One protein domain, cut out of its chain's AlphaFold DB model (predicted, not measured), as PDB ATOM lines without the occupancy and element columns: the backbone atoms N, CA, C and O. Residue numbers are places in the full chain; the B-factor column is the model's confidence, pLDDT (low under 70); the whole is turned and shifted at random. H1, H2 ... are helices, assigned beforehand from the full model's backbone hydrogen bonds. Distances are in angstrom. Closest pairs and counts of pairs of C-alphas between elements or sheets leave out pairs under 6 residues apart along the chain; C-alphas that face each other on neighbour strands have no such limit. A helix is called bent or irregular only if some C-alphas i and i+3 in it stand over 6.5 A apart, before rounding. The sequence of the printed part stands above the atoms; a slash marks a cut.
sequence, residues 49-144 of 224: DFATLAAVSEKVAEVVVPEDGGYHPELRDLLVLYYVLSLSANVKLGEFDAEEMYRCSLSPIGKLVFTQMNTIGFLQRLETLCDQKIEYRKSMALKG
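AT A GLANCE: This is residues 49 to 144 of the 224 residues of an uncharacterized protein of uncultured Clostridium sp (UniProt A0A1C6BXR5). Three longer helices, H1, H2 and H5, have their centres at the corners of a triangle: H1 and H2 fold back on each other as a hairpin, and the long H5 crosses H1 obliquely. The short H3 packs across H2 on the side away from H1, and the short H4 follows it after a tight corner, at one end of the longest axis, with the end of H5 at the other. The printed part has 96 residues with five named helices, H1 to H5 in chain order, and no named strand; the class is all helix. It is compact, with a radius of gyration of the C-alphas of 13.2 A, and spans 41 by 28 by 20 A.

HOW THE PARTS SIT: H5, residues 121 to 143, is the longest helix. It touches H1, residues 50 to 64, at a steep tilt of 46 degrees, the same way; their closest C-alphas, of Ser 57 and Cys 130, are 4.5 A apart. H1 also touches H2, residues 73 to 88, at a shallow tilt of 31 degrees, opposite ways, as a helical hairpin; their closest C-alphas are those of Val 64 and Pro 73, 5.8 A apart. H2 is the hub, touching three helices. H2 and H5 are close but not clearly touching, with the closest C-alphas, of Val 80 and Glu 127, 7.8 A apart. With residues 75 to 82 alone H2 touches H3, residues 98 to 106, about perpendicular at 78 degrees; the closest C-alphas are those of Leu 78 and Met 101, 5.6 A apart. With residue 81 alone H2 only just touches H4, residues 108 to 116, with 3 pairs of C-alphas within 8 A. H1 is apart from H3 and H4, and H3 is apart from H5. The helix packing is mostly crossed. Every O i to N i+4 pair is within hydrogen-bond range in H1, H3, H4 and H5; in H2, 10 of 12 are.

IN THESE COORDINATES: H5 is 32.9 A long from first to last C-alpha and ends with C-alpha 143 at (0.607, -20.797, -1.724). H1, 21.0 A long, begins with C-alpha 50 at (1.507, -48.699, -5.388). H2, 22.5 A long, begins with C-alpha 73 at (3.249, -33.671, 13.034) and is irregular: C-alphas 74 and 77 are 7.0 A apart. H3 and H4 have 9 residues each, 12.5 A and 12.3 A long.

THE WHOLE: The two C-alphas farthest apart are those of Pro 108 and Gly 144, at 42.0 A. The printed part has no cut. The links H3 to H4 and H4 to H5 are tight, those from H1 to H2 and H2 to H3 are short, and no link is long. The mean pLDDT of the printed part is 85.1, and residues 142 to 144 are under 70.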
ATOM      1  N   ASP A  49       0.822 -52.439  -2.315       80.00
ATOM      2  CA  ASP A  49       0.894 -52.078  -3.720       80.00
ATOM      3  C   ASP A  49       1.011 -50.551  -3.875       80.00
ATOM      4  O   ASP A  49       0.862 -49.766  -2.929       80.00
ATOM      5  N   PHE A  50       1.314 -50.115  -5.095       75.81
ATOM      6  CA  PHE A  50       1.507 -48.699  -5.388       75.81
ATOM      7  C   PHE A  50       0.270 -47.849  -5.053       75.81
ATOM      8  O   PHE A  50       0.400 -46.751  -4.511       75.81
ATOM      9  N   ALA A  51      -0.928 -48.362  -5.348       79.38
ATOM     10  CA  ALA A  51      -2.178 -47.653  -5.099       79.38
ATOM     11  C   ALA A  51      -2.423 -47.459  -3.596       79.38
ATOM     12  O   ALA A  51      -2.796 -46.368  -3.166       79.38
ATOM     13  N   THR A  52      -2.144 -48.484  -2.794       83.75
ATOM     14  CA  THR A  52      -2.274 -48.452  -1.337       83.75
ATOM     15  C   THR A  52      -1.252 -47.503  -0.723       83.75
ATOM     16  O   THR A  52      -1.627 -46.682   0.106       83.75
ATOM     17  N   LEU A  53       0.012 -47.528  -1.169       82.00
ATOM     18  CA  LEU A  53       1.027 -46.559  -0.728       82.00
ATOM     19  C   LEU A  53       0.585 -45.114  -0.984       82.00
ATOM     20  O   LEU A  53       0.675 -44.265  -0.094       82.00
ATOM     21  N   ALA A  54       0.088 -44.830  -2.191       79.06
ATOM     22  CA  ALA A  54      -0.380 -43.499  -2.563       79.06
ATOM     23  C   ALA A  54      -1.609 -43.069  -1.744       79.06
ATOM     24  O   ALA A  54      -1.643 -41.954  -1.234       79.06
ATOM     25  N   ALA A  55      -2.590 -43.959  -1.572       82.69
ATOM     26  CA  ALA A  55      -3.798 -43.670  -0.805       82.69
ATOM     27  C   ALA A  55      -3.499 -43.443   0.685       82.69
ATOM     28  O   ALA A  55      -4.015 -42.500   1.280       82.69
ATOM     29  N   VAL A  56      -2.650 -44.283   1.284       89.50
ATOM     30  CA  VAL A  56      -2.250 -44.149   2.691       89.50
ATOM     31  C   VAL A  56      -1.462 -42.860   2.903       89.50
ATOM     32  O   VAL A  56      -1.803 -42.096   3.799       89.50
ATOM     33  N   SER A  57      -0.448 -42.585   2.078       88.00
ATOM     34  CA  SER A  57       0.360 -41.362   2.217       88.00
ATOM     35  C   SER A  57      -0.455 -40.083   2.029       88.00
ATOM     36  O   SER A  57      -0.229 -39.117   2.757       88.00
ATOM     37  N   GLU A  58      -1.436 -40.076   1.122       86.94
ATOM     38  CA  GLU A  58      -2.363 -38.950   0.974       86.94
ATOM     39  C   GLU A  58      -3.217 -38.763   2.232       86.94
ATOM     40  O   GLU A  58      -3.270 -37.655   2.755       86.94
ATOM     41  N   LYS A  59      -3.810 -39.837   2.771       91.50
ATOM     42  CA  LYS A  59      -4.603 -39.757   4.008       91.50
ATOM     43  C   LYS A  59      -3.778 -39.301   5.207       91.50
ATOM     44  O   LYS A  59      -4.258 -38.510   6.012       91.50
ATOM     45  N   VAL A  60      -2.543 -39.789   5.337       94.25
ATOM     46  CA  VAL A  60      -1.620 -39.339   6.389       94.25
ATOM     47  C   VAL A  60      -1.377 -37.839   6.249       94.25
ATOM     48  O   VAL A  60      -1.542 -37.096   7.212       94.25
ATOM     49  N   ALA A  61      -1.033 -37.377   5.046       92.88
ATOM     50  CA  ALA A  61      -0.755 -35.968   4.809       92.88
ATOM     51  C   ALA A  61      -1.988 -35.074   4.993       92.88
ATOM     52  O   ALA A  61      -1.846 -33.964   5.490       92.88
ATOM     53  N   GLU A  62      -3.179 -35.541   4.621       91.94
ATOM     54  CA  GLU A  62      -4.444 -34.828   4.818       91.94
ATOM     55  C   GLU A  62      -4.745 -34.578   6.295       91.94
ATOM     56  O   GLU A  62      -5.155 -33.478   6.650       91.94
ATOM     57  N   VAL A  63      -4.501 -35.563   7.160       92.69
ATOM     58  CA  VAL A  63      -4.733 -35.417   8.605       92.69
ATOM     59  C   VAL A  63      -3.622 -34.605   9.278       92.69
ATOM     60  O   VAL A  63      -3.894 -33.825  10.185       92.69
ATOM     61  N   VAL A  64      -2.368 -34.761   8.840       94.25
ATOM     62  CA  VAL A  64      -1.225 -34.008   9.389       94.25
ATOM     63  C   VAL A  64      -1.244 -32.545   8.940       94.25
ATOM     64  O   VAL A  64      -0.840 -31.665   9.697       94.25
ATOM     65  N   VAL A  65      -1.693 -32.278   7.713       91.94
ATOM     66  CA  VAL A  65      -1.820 -30.942   7.119       91.94
ATOM     67  C   VAL A  65      -3.234 -30.789   6.536       91.94
ATOM     68  O   VAL A  65      -3.435 -30.936   5.315       91.94
ATOM     69  N   PRO A  66      -4.226 -30.534   7.407       87.00
ATOM     70  CA  PRO A  66      -5.608 -30.300   7.008       87.00
ATOM     71  C   PRO A  66      -5.771 -29.059   6.123       87.00
ATOM     72  O   PRO A  66      -4.902 -28.190   6.026       87.00
ATOM     73  N   GLU A  67      -6.911 -28.978   5.434       80.56
ATOM     74  CA  GLU A  67      -7.209 -27.876   4.505       80.56
ATOM     75  C   GLU A  67      -7.333 -26.504   5.179       80.56
ATOM     76  O   GLU A  67      -7.196 -25.479   4.512       80.56
ATOM     77  N   ASP A  68      -7.596 -26.479   6.484       79.06
ATOM     78  CA  ASP A  68      -7.653 -25.258   7.289       79.06
ATOM     79  C   ASP A  68      -6.260 -24.666   7.583       79.06
ATOM     80  O   ASP A  68      -6.158 -23.579   8.152       79.06
ATOM     81  N   GLY A  69      -5.192 -25.347   7.150       74.38
ATOM     82  CA  GLY A  69      -3.809 -24.916   7.318       74.38
ATOM     83  C   GLY A  69      -3.192 -25.302   8.663       74.38
ATOM     84  O   GLY A  69      -2.085 -24.846   8.956       74.38
ATOM     85  N   GLY A  70      -3.866 -26.131   9.469       83.50
ATOM     86  CA  GLY A  70      -3.284 -26.737  10.666       83.50
ATOM     87  C   GLY A  70      -2.054 -27.602  10.355       83.50
ATOM     88  O   GLY A  70      -1.847 -28.051   9.227       83.50
ATOM     89  N   TYR A  71      -1.215 -27.836  11.368       90.88
ATOM     90  CA  TYR A  71      -0.070 -28.740  11.261       90.88
ATOM     91  C   TYR A  71       0.058 -29.599  12.519       90.88
ATOM     92  O   TYR A  71       0.334 -29.077  13.598       90.88
ATOM     93  N   HIS A  72      -0.116 -30.908  12.341       90.69
ATOM     94  CA  HIS A  72      -0.182 -31.922  13.395       90.69
ATOM     95  C   HIS A  72       0.869 -33.025  13.181       90.69
ATOM     96  O   HIS A  72       0.521 -34.173  12.880       90.69
ATOM     97  N   PRO A  73       2.174 -32.702  13.266       91.19
ATOM     98  CA  PRO A  73       3.249 -33.671  13.034       91.19
ATOM     99  C   PRO A  73       3.186 -34.881  13.971       91.19
ATOM    100  O   PRO A  73       3.601 -35.972  13.588       91.19
ATOM    101  N   GLU A  74       2.641 -34.709  15.175       90.31
ATOM    102  CA  GLU A  74       2.460 -35.756  16.179       90.31
ATOM    103  C   GLU A  74       1.580 -36.922  15.702       90.31
ATOM    104  O   GLU A  74       1.701 -38.030  16.220       90.31
ATOM    105  N   LEU A  75       0.721 -36.700  14.700       92.19
ATOM    106  CA  LEU A  75      -0.186 -37.723  14.179       92.19
ATOM    107  C   LEU A  75       0.444 -38.596  13.090       92.19
ATOM    108  O   LEU A  75      -0.061 -39.690  12.841       92.19
ATOM    109  N   ARG A  76       1.540 -38.154  12.452       94.56
ATOM    110  CA  ARG A  76       2.158 -38.844  11.301       94.56
ATOM    111  C   ARG A  76       2.442 -40.308  11.619       94.56
ATOM    112  O   ARG A  76       1.918 -41.202  10.958       94.56
ATOM    113  N   ASP A  77       3.255 -40.545  12.641       93.62
ATOM    114  CA  ASP A  77       3.748 -41.885  12.964       93.62
ATOM    115  C   ASP A  77       2.628 -42.784  13.498       93.62
ATOM    116  O   ASP A  77       2.612 -43.986  13.227       93.62
ATOM    117  N   LEU A  78       1.647 -42.199  14.194       94.56
ATOM    118  CA  LEU A  78       0.469 -42.913  14.689       94.56
ATOM    119  C   LEU A  78      -0.429 -43.382  13.541       94.56
ATOM    120  O   LEU A  78      -0.897 -44.520  13.550       94.56
ATOM    121  N   LEU A  79      -0.639 -42.536  12.530       94.31
ATOM    122  CA  LEU A  79      -1.401 -42.891  11.333       94.31
ATOM    123  C   LEU A  79      -0.668 -43.944  10.506       94.31
ATOM    124  O   LEU A  79      -1.287 -44.904  10.047       94.31
ATOM    125  N   VAL A  80       0.650 -43.808  10.340       94.19
ATOM    126  CA  VAL A  80       1.447 -44.818   9.636       94.19
ATOM    127  C   VAL A  80       1.357 -46.164  10.353       94.19
ATOM    128  O   VAL A  80       1.068 -47.167   9.701       94.19
ATOM    129  N   LEU A  81       1.508 -46.194  11.681       93.12
ATOM    130  CA  LEU A  81       1.342 -47.413  12.475       93.12
ATOM    131  C   LEU A  81      -0.056 -48.021  12.297       93.12
ATOM    132  O   LEU A  81      -0.167 -49.217  12.028       93.12
ATOM    133  N   TYR A  82      -1.109 -47.205  12.381       93.38
ATOM    134  CA  TYR A  82      -2.492 -47.638  12.170       93.38
ATOM    135  C   TYR A  82      -2.689 -48.311  10.807       93.38
ATOM    136  O   TYR A  82      -3.217 -49.424  10.729       93.38
ATOM    137  N   TYR A  83      -2.243 -47.674   9.720       93.00
ATOM    138  CA  TYR A  83      -2.409 -48.220   8.371       93.00
ATOM    139  C   TYR A  83      -1.558 -49.465   8.144       93.00
ATOM    140  O   TYR A  83      -2.015 -50.420   7.521       93.00
ATOM    141  N   VAL A  84      -0.341 -49.492   8.675       91.12
ATOM    142  CA  VAL A  84       0.542 -50.656   8.597       91.12
ATOM    143  C   VAL A  84      -0.077 -51.849   9.334       91.12
ATOM    144  O   VAL A  84      -0.173 -52.937   8.768       91.12
ATOM    145  N   LEU A  85      -0.598 -51.664  10.547       88.06
ATOM    146  CA  LEU A  85      -1.254 -52.745  11.287       88.06
ATOM    147  C   LEU A  85      -2.553 -53.212  10.619       88.06
ATOM    148  O   LEU A  85      -2.755 -54.417  10.462       88.06
ATOM    149  N   SER A  86      -3.408 -52.285  10.190       88.50
ATOM    150  CA  SER A  86      -4.720 -52.617   9.620       88.50
ATOM    151  C   SER A  86      -4.643 -53.203   8.211       88.50
ATOM    152  O   SER A  86      -5.290 -54.209   7.929       88.50
ATOM    153  N   LEU A  87      -3.841 -52.608   7.324       88.00
ATOM    154  CA  LEU A  87      -3.818 -52.963   5.903       88.00
ATOM    155  C   LEU A  87      -2.701 -53.949   5.550       88.00
ATOM    156  O   LEU A  87      -2.884 -54.775   4.659       88.00
ATOM    157  N   SER A  88      -1.542 -53.870   6.215       86.81
ATOM    158  CA  SER A  88      -0.402 -54.750   5.910       86.81
ATOM    159  C   SER A  88      -0.412 -55.995   6.788       86.81
ATOM    160  O   SER A  88      -0.218 -57.097   6.277       86.81
ATOM    161  N   ALA A  89      -0.685 -55.825   8.084       81.56
ATOM    162  CA  ALA A  89      -0.685 -56.900   9.075       81.56
ATOM    163  C   ALA A  89      -2.072 -57.517   9.351       81.56
ATOM    164  O   ALA A  89      -2.186 -58.450  10.147       81.56
ATOM    165  N   ASN A  90      -3.121 -57.022   8.676       79.00
ATOM    166  CA  ASN A  90      -4.507 -57.494   8.786       79.00
ATOM    167  C   ASN A  90      -5.035 -57.533  10.237       79.00
ATOM    168  O   ASN A  90      -5.867 -58.373  10.597       79.00
ATOM    169  N   VAL A  91      -4.538 -56.631  11.087       81.50
ATOM    170  CA  VAL A  91      -5.038 -56.441  12.449       81.50
ATOM    171  C   VAL A  91      -6.379 -55.724  12.355       81.50
ATOM    172  O   VAL A  91      -6.489 -54.657  11.756       81.50
ATOM    173  N   LYS A  92      -7.420 -56.306  12.954       80.06
ATOM    174  CA  LYS A  92      -8.743 -55.681  13.003       80.06
ATOM    175  C   LYS A  92      -8.724 -54.516  13.989       80.06
ATOM    176  O   LYS A  92      -8.887 -54.728  15.186       80.06
ATOM    177  N   LEU A  93      -8.520 -53.318  13.463       82.31
ATOM    178  CA  LEU A  93      -8.652 -52.058  14.188       82.31
ATOM    179  C   LEU A  93     -10.008 -51.417  13.862       82.31
ATOM    180  O   LEU A  93     -10.585 -51.683  12.804       82.31
ATOM    181  N   GLY A  94     -10.527 -50.623  14.799       81.50
ATOM    182  CA  GLY A  94     -11.703 -49.782  14.579       81.50
ATOM    183  C   GLY A  94     -11.370 -48.552  13.734       81.50
ATOM    184  O   GLY A  94     -10.419 -48.557  12.957       81.50
ATOM    185  N   GLU A  95     -12.150 -47.483  13.893       88.81
ATOM    186  CA  GLU A  95     -11.762 -46.171  13.365       88.81
ATOM    187  C   GLU A  95     -10.461 -45.688  14.021       88.81
ATOM    188  O   GLU A  95     -10.099 -46.126  15.113       88.81
ATOM    189  N   PHE A  96      -9.734 -44.798  13.339       90.12
ATOM    190  CA  PHE A  96      -8.487 -44.266  13.876       90.12
ATOM    191  C   PHE A  96      -8.740 -43.506  15.186       90.12
ATOM    192  O   PHE A  96      -9.445 -42.498  15.197       90.12
ATOM    193  N   ASP A  97      -8.090 -43.961  16.256       88.94
ATOM    194  CA  ASP A  97      -8.049 -43.303  17.556       88.94
ATOM    195  C   ASP A  97      -6.588 -43.013  17.932       88.94
ATOM    196  O   ASP A  97      -5.746 -43.914  18.021       88.94
ATOM    197  N   ALA A  98      -6.266 -41.732  18.130       88.75
ATOM    198  CA  ALA A  98      -4.899 -41.300  18.405       88.75
ATOM    199  C   ALA A  98      -4.383 -41.796  19.766       88.75
ATOM    200  O   ALA A  98      -3.192 -42.082  19.897       88.75
ATOM    201  N   GLU A  99      -5.247 -41.931  20.775       88.88
ATOM    202  CA  GLU A  99      -4.859 -42.425  22.095       88.88
ATOM    203  C   GLU A  99      -4.592 -43.935  22.052       88.88
ATOM    204  O   GLU A  99      -3.589 -44.408  22.599       88.88
ATOM    205  N   GLU A 100      -5.437 -44.696  21.354       87.69
ATOM    206  CA  GLU A 100      -5.225 -46.125  21.123       87.69
ATOM    207  C   GLU A 100      -3.918 -46.364  20.358       87.69
ATOM    208  O   GLU A 100      -3.091 -47.181  20.775       87.69
ATOM    209  N   MET A 101      -3.682 -45.609  19.281       91.88
ATOM    210  CA  MET A 101      -2.455 -45.730  18.493       91.88
ATOM    211  C   MET A 101      -1.224 -45.269  19.265       91.88
ATOM    212  O   MET A 101      -0.164 -45.878  19.129       91.88
ATOM    213  N   TYR A 102      -1.348 -44.273  20.143       90.12
ATOM    214  CA  TYR A 102      -0.268 -43.898  21.048       90.12
ATOM    215  C   TYR A 102       0.070 -45.041  22.014       90.12
ATOM    216  O   TYR A 102       1.233 -45.427  22.135       90.12
ATOM    217  N   ARG A 103      -0.925 -45.675  22.645       84.69
ATOM    218  CA  ARG A 103      -0.691 -46.862  23.493       84.69
ATOM    219  C   ARG A 103      -0.072 -48.008  22.690       84.69
ATOM    220  O   ARG A 103       0.858 -48.662  23.168       84.69
ATOM    221  N   CYS A 104      -0.529 -48.211  21.455       84.81
ATOM    222  CA  CYS A 104       0.035 -49.195  20.537       84.81
ATOM    223  C   CYS A 104       1.502 -48.883  20.201       84.81
ATOM    224  O   CYS A 104       2.338 -49.784  20.244       84.81
ATOM    225  N   SER A 105       1.856 -47.616  19.977       87.56
ATOM    226  CA  SER A 105       3.229 -47.181  19.681       87.56
ATOM    227  C   SER A 105       4.227 -47.560  20.782       87.56
ATOM    228  O   SER A 105       5.376 -47.902  20.504       87.56
ATOM    229  N   LEU A 106       3.773 -47.565  22.040       85.12
ATOM    230  CA  LEU A 106       4.587 -47.896  23.210       85.12
ATOM    231  C   LEU A 106       4.687 -49.403  23.475       85.12
ATOM    232  O   LEU A 106       5.581 -49.846  24.214       85.12
ATOM    233  N   SER A 107       3.782 -50.182  22.889       81.38
ATOM    234  CA  SER A 107       3.748 -51.635  23.015       81.38
ATOM    235  C   SER A 107       4.904 -52.303  22.248       81.38
ATOM    236  O   SER A 107       5.529 -51.671  21.386       81.38
ATOM    237  N   PRO A 108       5.207 -53.587  22.522       77.56
ATOM    238  CA  PRO A 108       6.238 -54.321  21.788       77.56
ATOM    239  C   PRO A 108       6.015 -54.328  20.271       77.56
ATOM    240  O   PRO A 108       6.969 -54.145  19.521       77.56
ATOM    241  N   ILE A 109       4.762 -54.462  19.821       78.81
ATOM    242  CA  ILE A 109       4.428 -54.490  18.392       78.81
ATOM    243  C   ILE A 109       4.652 -53.126  17.725       78.81
ATOM    244  O   ILE A 109       5.242 -53.070  16.649       78.81
ATOM    245  N   GLY A 110       4.267 -52.025  18.376       83.25
ATOM    246  CA  GLY A 110       4.486 -50.678  17.842       83.25
ATOM    247  C   GLY A 110       5.970 -50.343  17.729       83.25
ATOM    248  O   GLY A 110       6.446 -49.976  16.656       83.25
ATOM    249  N   LYS A 111       6.735 -50.566  18.805       82.88
ATOM    250  CA  LYS A 111       8.196 -50.368  18.813       82.88
ATOM    251  C   LYS A 111       8.896 -51.183  17.737       82.88
ATOM    252  O   LYS A 111       9.825 -50.692  17.094       82.88
ATOM    253  N   LEU A 112       8.457 -52.421  17.541       78.12
ATOM    254  CA  LEU A 112       8.987 -53.295  16.510       78.12
ATOM    255  C   LEU A 112       8.728 -52.734  15.106       78.12
ATOM    256  O   LEU A 112       9.671 -52.645  14.324       78.12
ATOM    257  N   VAL A 113       7.490 -52.330  14.794       83.38
ATOM    258  CA  VAL A 113       7.146 -51.714  13.499       83.38
ATOM    259  C   VAL A 113       8.032 -50.497  13.232       83.38
ATOM    260  O   VAL A 113       8.669 -50.438  12.181       83.38
ATOM    261  N   PHE A 114       8.172 -49.585  14.200       85.75
ATOM    262  CA  PHE A 114       9.017 -48.394  14.044       85.75
ATOM    263  C   PHE A 114      10.498 -48.721  13.850       85.75
ATOM    264  O   PHE A 114      11.148 -48.152  12.976       85.75
ATOM    265  N   THR A 115      11.032 -49.682  14.608       82.56
ATOM    266  CA  THR A 115      12.434 -50.120  14.467       82.56
ATOM    267  C   THR A 115      12.723 -50.647  13.059       82.56
ATOM    268  O   THR A 115      13.852 -50.580  12.579       82.56
ATOM    269  N   GLN A 116      11.700 -51.172  12.387       77.94
ATOM    270  CA  GLN A 116      11.826 -51.859  11.110       77.94
ATOM    271  C   GLN A 116      11.408 -50.988   9.917       77.94
ATOM    272  O   GLN A 116      11.595 -51.417   8.777       77.94
ATOM    273  N   MET A 117      10.933 -49.751  10.143       80.94
ATOM    274  CA  MET A 117      10.572 -48.809   9.068       80.94
ATOM    275  C   MET A 117      11.728 -48.557   8.101       80.94
ATOM    276  O   MET A 117      11.530 -48.574   6.891       80.94
ATOM    277  N   ASN A 118      12.945 -48.425   8.629       73.00
ATOM    278  CA  ASN A 118      14.154 -48.187   7.835       73.00
ATOM    279  C   ASN A 118      14.787 -49.464   7.260       73.00
ATOM    280  O   ASN A 118      15.728 -49.386   6.473       73.00
ATOM    281  N   THR A 119      14.296 -50.637   7.660       74.75
ATOM    282  CA  THR A 119      14.853 -51.938   7.261       74.75
ATOM    283  C   THR A 119      14.010 -52.593   6.169       74.75
ATOM    284  O   THR A 119      14.540 -53.248   5.271       74.75
ATOM    285  N   ILE A 120      12.688 -52.422   6.229       79.88
ATOM    286  CA  ILE A 120      11.737 -53.017   5.291       79.88
ATOM    287  C   ILE A 120      11.455 -52.031   4.153       79.88
ATOM    288  O   ILE A 120      10.873 -50.967   4.355       79.88
ATOM    289  N   GLY A 121      11.807 -52.409   2.921       79.50
ATOM    290  CA  GLY A 121      11.817 -51.484   1.781       79.50
ATOM    291  C   GLY A 121      10.459 -50.876   1.400       79.50
ATOM    292  O   GLY A 121      10.414 -49.787   0.827       79.50
ATOM    293  N   PHE A 122       9.325 -51.534   1.675       81.44
ATOM    294  CA  PHE A 122       8.010 -50.913   1.448       81.44
ATOM    295  C   PHE A 122       7.617 -49.933   2.566       81.44
ATOM    296  O   PHE A 122       7.003 -48.913   2.260       81.44
ATOM    297  N   LEU A 123       8.016 -50.186   3.820       85.44
ATOM    298  CA  LEU A 123       7.784 -49.264   4.936       85.44
ATOM    299  C   LEU A 123       8.616 -47.989   4.770       85.44
ATOM    300  O   LEU A 123       8.077 -46.897   4.911       85.44
ATOM    301  N   GLN A 124       9.874 -48.116   4.346       85.56
ATOM    302  CA  GLN A 124      10.729 -46.966   4.037       85.56
ATOM    303  C   GLN A 124      10.142 -46.096   2.910       85.56
ATOM    304  O   GLN A 124      10.178 -44.863   2.959       85.56
ATOM    305  N   ARG A 125       9.578 -46.730   1.874       83.94
ATOM    306  CA  ARG A 125       8.904 -46.017   0.777       83.94
ATOM    307  C   ARG A 125       7.630 -45.327   1.241       83.94
ATOM    308  O   ARG A 125       7.392 -44.196   0.829       83.94
ATOM    309  N   LEU A 126       6.837 -45.981   2.089       87.06
ATOM    310  CA  LEU A 126       5.662 -45.368   2.701       87.06
ATOM    311  C   LEU A 126       6.054 -44.120   3.492       87.06
ATOM    312  O   LEU A 126       5.441 -43.073   3.311       87.06
ATOM    313  N   GLU A 127       7.094 -44.229   4.315       88.38
ATOM    314  CA  GLU A 127       7.620 -43.131   5.119       88.38
ATOM    315  C   GLU A 127       8.016 -41.932   4.248       88.38
ATOM    316  O   GLU A 127       7.508 -40.824   4.418       88.38
ATOM    317  N   THR A 128       8.840 -42.194   3.233       88.00
ATOM    318  CA  THR A 128       9.311 -41.175   2.287       88.00
ATOM    319  C   THR A 128       8.145 -40.504   1.555       88.00
ATOM    320  O   THR A 128       8.133 -39.285   1.389       88.00
ATOM    321  N   LEU A 129       7.150 -41.282   1.116       87.31
ATOM    322  CA  LEU A 129       5.967 -40.748   0.437       87.31
ATOM    323  C   LEU A 129       5.104 -39.896   1.371       87.31
ATOM    324  O   LEU A 129       4.603 -38.862   0.936       87.31
ATOM    325  N   CYS A 130       4.945 -40.292   2.637       91.19
ATOM    326  CA  CYS A 130       4.233 -39.482   3.626       91.19
ATOM    327  C   CYS A 130       4.914 -38.121   3.798       91.19
ATOM    328  O   CYS A 130       4.239 -37.098   3.712       91.19
ATOM    329  N   ASP A 131       6.239 -38.089   3.945       89.75
ATOM    330  CA  ASP A 131       6.984 -36.833   4.106       89.75
ATOM    331  C   ASP A 131       6.869 -35.930   2.882       89.75
ATOM    332  O   ASP A 131       6.602 -34.734   3.007       89.75
ATOM    333  N   GLN A 132       6.993 -36.504   1.684       86.12
ATOM    334  CA  GLN A 132       6.805 -35.767   0.435       86.12
ATOM    335  C   GLN A 132       5.402 -35.162   0.337       86.12
ATOM    336  O   GLN A 132       5.252 -34.010  -0.070       86.12
ATOM    337  N   LYS A 133       4.369 -35.923   0.712       87.88
ATOM    338  CA  LYS A 133       2.976 -35.467   0.678       87.88
ATOM    339  C   LYS A 133       2.689 -34.406   1.739       87.88
ATOM    340  O   LYS A 133       2.006 -33.430   1.435       87.88
ATOM    341  N   ILE A 134       3.250 -34.542   2.938       90.75
ATOM    342  CA  ILE A 134       3.151 -33.545   4.011       90.75
ATOM    343  C   ILE A 134       3.808 -32.231   3.577       90.75
ATOM    344  O   ILE A 134       3.171 -31.180   3.633       90.75
ATOM    345  N   GLU A 135       5.049 -32.272   3.085       87.69
ATOM    346  CA  GLU A 135       5.746 -31.075   2.595       87.69
ATOM    347  C   GLU A 135       5.014 -30.433   1.415       87.69
ATOM    348  O   GLU A 135       4.859 -29.209   1.351       87.69
ATOM    349  N   TYR A 136       4.474 -31.254   0.514       85.00
ATOM    350  CA  TYR A 136       3.637 -30.766  -0.569       85.00
ATOM    351  C   TYR A 136       2.407 -30.010  -0.049       85.00
ATOM    352  O   TYR A 136       2.185 -28.864  -0.453       85.00
ATOM    353  N   ARG A 137       1.642 -30.592   0.883       86.06
ATOM    354  CA  ARG A 137       0.450 -29.944   1.454       86.06
ATOM    355  C   ARG A 137       0.792 -28.684   2.248       86.06
ATOM    356  O   ARG A 137       0.092 -27.687   2.100       86.06
ATOM    357  N   LYS A 138       1.911 -28.659   2.982       84.56
ATOM    358  CA  LYS A 138       2.424 -27.433   3.626       84.56
ATOM    359  C   LYS A 138       2.679 -26.340   2.593       84.56
ATOM    360  O   LYS A 138       2.246 -25.205   2.766       84.56
ATOM    361  N   SER A 139       3.331 -26.684   1.481       81.50
ATOM    362  CA  SER A 139       3.590 -25.726   0.402       81.50
ATOM    363  C   SER A 139       2.301 -25.209  -0.250       81.50
ATOM    364  O   SER A 139       2.230 -24.037  -0.616       81.50
ATOM    365  N   MET A 140       1.278 -26.060  -0.354       75.00
ATOM    366  CA  MET A 140      -0.041 -25.718  -0.887       75.00
ATOM    367  C   MET A 140      -0.818 -24.784   0.043       75.00
ATOM    368  O   MET A 140      -1.347 -23.773  -0.418       75.00
ATOM    369  N   ALA A 141      -0.837 -25.075   1.345       74.19
ATOM    370  CA  ALA A 141      -1.455 -24.221   2.357       74.19
ATOM    371  C   ALA A 141      -0.819 -22.819   2.376       74.19
ATOM    372  O   ALA A 141      -1.518 -21.819   2.520       74.19
ATOM    373  N   LEU A 142       0.496 -22.735   2.142       67.19
ATOM    374  CA  LEU A 142       1.231 -21.469   2.061       67.19
ATOM    375  C   LEU A 142       1.032 -20.708   0.735       67.19
ATOM    376  O   LEU A 142       1.175 -19.487   0.718       67.19
ATOM    377  N   LYS A 143       0.738 -21.398  -0.377       64.25
ATOM    378  CA  LYS A 143       0.607 -20.797  -1.724       64.25
ATOM    379  C   LYS A 143      -0.837 -20.502  -2.156       64.25
ATOM    380  O   LYS A 143      -1.022 -19.765  -3.120       64.25
ATOM    381  N   GLY A 144      -1.844 -21.033  -1.461       59.25
ATOM    382  CA  GLY A 144      -3.255 -20.918  -1.854       59.25
ATOM    383  C   GLY A 144      -3.684 -21.948  -2.918       59.25
ATOM    384  O   GLY A 144      -2.857 -22.544  -3.609       59.25
TER     385      GLY A 144